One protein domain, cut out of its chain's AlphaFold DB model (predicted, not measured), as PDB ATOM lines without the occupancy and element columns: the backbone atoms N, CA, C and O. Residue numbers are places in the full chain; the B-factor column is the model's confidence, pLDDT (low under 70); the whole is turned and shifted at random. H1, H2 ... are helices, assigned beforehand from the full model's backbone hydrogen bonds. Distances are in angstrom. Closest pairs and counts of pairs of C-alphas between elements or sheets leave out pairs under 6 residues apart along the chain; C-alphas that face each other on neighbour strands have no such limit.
ATOM      1  N   GLU A 213     -32.864 -21.073   9.675       76.38
ATOM      2  CA  GLU A 213     -31.712 -20.181   9.930       76.38
ATOM      3  C   GLU A 213     -31.461 -19.140   8.819       76.38
ATOM      4  O   GLU A 213     -31.273 -17.962   9.144       76.38
ATOM      5  N   PRO A 214     -31.515 -19.496   7.517       77.25
ATOM      6  CA  PRO A 214     -31.354 -18.514   6.447       77.25
ATOM      7  C   PRO A 214     -32.430 -17.424   6.472       77.25
ATOM      8  O   PRO A 214     -32.113 -16.246   6.316       77.25
ATOM      9  N   HIS A 215     -33.687 -17.798   6.725       76.88
ATOM     10  CA  HIS A 215     -34.808 -16.859   6.781       76.88
ATOM     11  C   HIS A 215     -34.704 -15.945   8.003       76.88
ATOM     12  O   HIS A 215     -34.885 -14.738   7.873       76.88
ATOM     13  N   ARG A 216     -34.318 -16.484   9.169       78.00
ATOM     14  CA  ARG A 216     -34.044 -15.679  10.372       78.00
ATOM     15  C   ARG A 216     -32.909 -14.687  10.159       78.00
ATOM     16  O   ARG A 216     -33.021 -13.530  10.552       78.00
ATOM     17  N   SER A 217     -31.831 -15.132   9.524       78.06
ATOM     18  CA  SER A 217     -30.670 -14.287   9.232       78.06
ATOM     19  C   SER A 217     -31.032 -13.161   8.266       78.06
ATOM     20  O   SER A 217     -30.655 -12.010   8.485       78.06
ATOM     21  N   LEU A 218     -31.812 -13.478   7.229       79.69
ATOM     22  CA  LEU A 218     -32.337 -12.490   6.295       79.69
ATOM     23  C   LEU A 218     -33.256 -11.490   7.008       79.69
ATOM     24  O   LEU A 218     -33.083 -10.284   6.853       79.69
ATOM     25  N   ALA A 219     -34.181 -11.975   7.837       78.31
ATOM     26  CA  ALA A 219     -35.074 -11.130   8.618       78.31
ATOM     27  C   ALA A 219     -34.280 -10.177   9.525       78.31
ATOM     28  O   ALA A 219     -34.490  -8.968   9.463       78.31
ATOM     29  N   ALA A 220     -33.297 -10.677  10.280       79.31
ATOM     30  CA  ALA A 220     -32.434  -9.853  11.125       79.31
ATOM     31  C   ALA A 220     -31.667  -8.795  10.313       79.31
ATOM     32  O   ALA A 220     -31.607  -7.630  10.705       79.31
ATOM     33  N   TYR A 221     -31.138  -9.157   9.141       82.19
ATOM     34  CA  TYR A 221     -30.448  -8.212   8.264       82.19
ATOM     35  C   TYR A 221     -31.357  -7.063   7.800       82.19
ATOM     36  O   TYR A 221     -30.917  -5.914   7.749       82.19
ATOM     37  N   PHE A 222     -32.628  -7.336   7.499       81.31
ATOM     38  CA  PHE A 222     -33.574  -6.311   7.048       81.31
ATOM     39  C   PHE A 222     -34.222  -5.515   8.187       81.31
ATOM     40  O   PHE A 222     -34.466  -4.317   8.031       81.31
ATOM     41  N   CYS A 223     -34.525  -6.164   9.308       81.75
ATOM     42  CA  CYS A 223     -35.480  -5.669  10.296       81.75
ATOM     43  C   CYS A 223     -34.894  -5.449  11.701       81.75
ATOM     44  O   CYS A 223     -35.614  -4.928  12.552       81.75
ATOM     45  N   ASP A 224     -33.616  -5.769  11.956       82.88
ATOM     46  CA  ASP A 224     -32.965  -5.397  13.221       82.88
ATOM     47  C   ASP A 224     -33.029  -3.874  13.443       82.88
ATOM     48  O   ASP A 224     -32.929  -3.074  12.505       82.88
ATOM     49  N   LYS A 225     -33.183  -3.456  14.704       73.00
ATOM     50  CA  LYS A 225     -33.323  -2.042  15.091       73.00
ATOM     51  C   LYS A 225     -32.184  -1.146  14.600       73.00
ATOM     52  O   LYS A 225     -32.413   0.038  14.354       73.00
ATOM     53  N   HIS A 226     -30.975  -1.692  14.475       79.94
ATOM     54  CA  HIS A 226     -29.777  -0.981  14.031       79.94
ATOM     55  C   HIS A 226     -29.483  -1.204  12.548       79.94
ATOM     56  O   HIS A 226     -28.505  -0.665  12.029       79.94
ATOM     57  N   SER A 227     -30.317  -1.979  11.851       80.31
ATOM     58  CA  SER A 227     -30.149  -2.217  10.426       80.31
ATOM     59  C   SER A 227     -30.397  -0.934   9.621       80.31
ATOM     60  O   SER A 227     -31.420  -0.263   9.806       80.31
ATOM     61  N   PRO A 228     -29.535  -0.611   8.639       82.44
ATOM     62  CA  PRO A 228     -29.807   0.471   7.695       82.44
ATOM     63  C   PRO A 228     -31.060   0.205   6.839       82.44
ATOM     64  O   PRO A 228     -31.666   1.146   6.320       82.44
ATOM     65  N   LEU A 229     -31.487  -1.059   6.715       85.94
ATOM     66  CA  LEU A 229     -32.650  -1.481   5.931       85.94
ATOM     67  C   LEU A 229     -33.959  -1.487   6.729       85.94
ATOM     68  O   LEU A 229     -35.017  -1.749   6.155       85.94
ATOM     69  N   GLN A 230     -33.939  -1.096   8.003       83.56
ATOM     70  CA  GLN A 230     -35.120  -1.088   8.872       83.56
ATOM     71  C   GLN A 230     -36.295  -0.280   8.275       83.56
ATOM     72  O   GLN A 230     -37.470  -0.622   8.445       83.56
ATOM     73  N   LYS A 231     -36.003   0.790   7.517       84.12
ATOM     74  CA  LYS A 231     -37.020   1.566   6.782       84.12
ATOM     75  C   LYS A 231     -37.711   0.746   5.687       84.12
ATOM     76  O   LYS A 231     -38.899   0.948   5.455       84.12
ATOM     77  N   ILE A 232     -36.978  -0.141   5.015       85.69
ATOM     78  CA  ILE A 232     -37.513  -1.047   3.993       85.69
ATOM     79  C   ILE A 232     -38.357  -2.124   4.664       85.69
ATOM     80  O   ILE A 232     -39.493  -2.319   4.246       85.69
ATOM     81  N   CYS A 233     -37.857  -2.731   5.744       83.81
ATOM     82  CA  CYS A 233     -38.614  -3.708   6.525       83.81
ATOM     83  C   CYS A 233     -40.000  -3.178   6.918       83.81
ATOM     84  O   CYS A 233     -41.012  -3.799   6.618       83.81
ATOM     85  N   ARG A 234     -40.069  -1.963   7.480       81.00
ATOM     86  CA  ARG A 234     -41.356  -1.340   7.826       81.00
ATOM     87  C   ARG A 234     -42.272  -1.134   6.631       81.00
ATOM     88  O   ARG A 234     -43.467  -1.335   6.761       81.00
ATOM     89  N   LYS A 235     -41.734  -0.715   5.483       82.88
ATOM     90  CA  LYS A 235     -42.550  -0.547   4.273       82.88
ATOM     91  C   LYS A 235     -43.116  -1.880   3.796       82.88
ATOM     92  O   LYS A 235     -44.270  -1.910   3.399       82.88
ATOM     93  N   ILE A 236     -42.326  -2.951   3.858       82.06
ATOM     94  CA  ILE A 236     -42.784  -4.306   3.532       82.06
ATOM     95  C   ILE A 236     -43.897  -4.723   4.500       82.06
ATOM     96  O   ILE A 236     -44.973  -5.094   4.044       82.06
ATOM     97  N   LEU A 237     -43.690  -4.565   5.811       77.31
ATOM     98  CA  LEU A 237     -44.710  -4.874   6.819       77.31
ATOM     99  C   LEU A 237     -45.986  -4.052   6.612       77.31
ATOM    100  O   LEU A 237     -47.069  -4.614   6.594       77.31
ATOM    101  N   SER A 238     -45.879  -2.750   6.334       76.88
ATOM    102  CA  SER A 238     -47.049  -1.907   6.060       76.88
ATOM    103  C   SER A 238     -47.809  -2.284   4.784       76.88
ATOM    104  O   SER A 238     -48.978  -1.939   4.660       76.88
ATOM    105  N   VAL A 239     -47.169  -2.955   3.822       77.06
ATOM    106  CA  VAL A 239     -47.850  -3.490   2.631       77.06
ATOM    107  C   VAL A 239     -48.592  -4.783   2.962       77.06
ATOM    108  O   VAL A 239     -49.671  -5.006   2.423       77.06
ATOM    109  N   ILE A 240     -48.025  -5.618   3.837       72.06
ATOM    110  CA  ILE A 240     -48.590  -6.920   4.215       72.06
ATOM    111  C   ILE A 240     -49.723  -6.748   5.232       72.06
ATOM    112  O   ILE A 240     -50.833  -7.221   5.012       72.06
ATOM    113  N   GLU A 241     -49.445  -6.061   6.336       72.25
ATOM    114  CA  GLU A 241     -50.339  -5.924   7.494       72.25
ATOM    115  C   GLU A 241     -51.219  -4.669   7.413       72.25
ATOM    116  O   GLU A 241     -52.207  -4.537   8.132       72.25
ATOM    117  N   GLY A 242     -50.869  -3.742   6.520       71.00
ATOM    118  CA  GLY A 242     -51.487  -2.427   6.412       71.00
ATOM    119  C   GLY A 242     -50.694  -1.325   7.133       71.00
ATOM    120  O   GLY A 242     -49.846  -1.583   7.989       71.00
ATOM    121  N   PRO A 243     -50.911  -0.052   6.765       74.50
ATOM    122  CA  PRO A 243     -50.171   1.068   7.334       74.50
ATOM    123  C   PRO A 243     -50.563   1.330   8.797       74.50
ATOM    124  O   PRO A 243     -51.730   1.555   9.100       74.50
ATOM    125  N   SER A 244     -49.566   1.411   9.683       69.06
ATOM    126  CA  SER A 244     -49.727   1.665  11.128       69.06
ATOM    127  C   SER A 244     -48.820   2.810  11.639       69.06
ATOM    128  O   SER A 244     -47.871   2.596  12.407       69.06
ATOM    129  N   PRO A 245     -49.026   4.068  11.198       72.50
ATOM    130  CA  PRO A 245     -48.114   5.160  11.528       72.50
ATOM    131  C   PRO A 245     -48.136   5.484  13.028       72.50
ATOM    132  O   PRO A 245     -49.113   6.014  13.532       72.50
ATOM    133  N   GLY A 246     -47.032   5.215  13.729       75.12
ATOM    134  CA  GLY A 246     -46.871   5.571  15.149       75.12
ATOM    135  C   GLY A 246     -47.252   4.474  16.148       75.12
ATOM    136  O   GLY A 246     -46.808   4.547  17.286       75.12
ATOM    137  N   GLU A 247     -47.949   3.427  15.703       76.44
ATOM    138  CA  GLU A 247     -48.487   2.374  16.580       76.44
ATOM    139  C   GLU A 247     -47.508   1.205  16.808       76.44
ATOM    140  O   GLU A 247     -47.547   0.526  17.831       76.44
ATOM    141  N   THR A 248     -46.578   0.960  15.877       76.25
ATOM    142  CA  THR A 248     -45.632  -0.166  15.986       76.25
ATOM    143  C   THR A 248     -44.408   0.181  16.836       76.25
ATOM    144  O   THR A 248     -43.618   1.076  16.495       76.25
ATOM    145  N   ASN A 249     -44.168  -0.603  17.895       75.06
ATOM    146  CA  ASN A 249     -42.951  -0.507  18.698       75.06
ATOM    147  C   ASN A 249     -41.721  -0.957  17.894       75.06
ATOM    148  O   ASN A 249     -41.457  -2.142  17.698       75.06
ATOM    149  N   ARG A 250     -40.915   0.016  17.469       71.19
ATOM    150  CA  ARG A 250     -39.769  -0.193  16.569       71.19
ATOM    151  C   ARG A 250     -38.647  -1.044  17.161       71.19
ATOM    152  O   ARG A 250     -37.817  -1.532  16.404       71.19
ATOM    153  N   VAL A 251     -38.596  -1.187  18.483       70.69
ATOM    154  CA  VAL A 251     -37.573  -1.983  19.181       70.69
ATOM    155  C   VAL A 251     -37.979  -3.462  19.268       70.69
ATOM    156  O   VAL A 251     -37.158  -4.278  19.665       70.69
ATOM    157  N   ARG A 252     -39.221  -3.803  18.893       67.62
ATOM    158  CA  ARG A 252     -39.808  -5.149  19.004       67.62
ATOM    159  C   ARG A 252     -40.263  -5.745  17.663       67.62
ATOM    160  O   ARG A 252     -41.047  -6.681  17.661       67.62
ATOM    161  N   ILE A 253     -39.809  -5.193  16.534       63.34
ATOM    162  CA  ILE A 253     -40.155  -5.715  15.196       63.34
ATOM    163  C   ILE A 253     -39.486  -7.078  14.942       63.34
ATOM    164  O   ILE A 253     -40.056  -7.892  14.223       63.34
ATOM    165  N   LEU A 254     -38.318  -7.326  15.549       55.66
ATOM    166  CA  LEU A 254     -37.639  -8.622  15.648       55.66
ATOM    167  C   LEU A 254     -36.851  -8.719  16.958       55.66
ATOM    168  O   LEU A 254     -36.294  -7.677  17.383       55.66
TER     169      LEU A 254
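What this domain is: This is residues 213 to 254 of the 254 residues of the protein "Triacylglycerol lipase" of Penaeus vannamei (UniProt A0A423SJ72). Two helices of equal residue count, H1 and H2, meet near their ends in an L-shaped corner, and a tail without a named element, residues 241 to 254, folds back from the far end of H2 toward the corner. The printed part has 42 residues, with two named helices in the order H1, H2 and no named strand; the class is all helix. It is compact, with a radius of gyration of the C-alphas of 10.2 A, and only just elongated, spanning 29 by 19 by 15 A.

Where its parts are: H1, residues 213 to 223, is 15.0 A long and begins at C-alpha 213 (-31.712, -20.181, 9.930). H2, residues 230 to 240, is 15.4 A long and ends at C-alpha 240 (-48.590, -6.920, 4.215).

How they stand to each other: H1 and H2 touch, their closest C-alphas being those of Cys 223 and Gln 230, 4.8 A apart. Their lines are about perpendicular, at 75 degrees. In H1 and H2 every O i to N i+4 pair is within hydrogen-bond range.

The domain as a whole: The C-alphas farthest apart are those of Glu 213 and Gly 246, 30.3 A. The printed part has no cut, and the link from H1 to H2 is short, with 6 residues. The mean pLDDT of the printed part is 76.9; residue 244 and residues 252 to 254 are under 70.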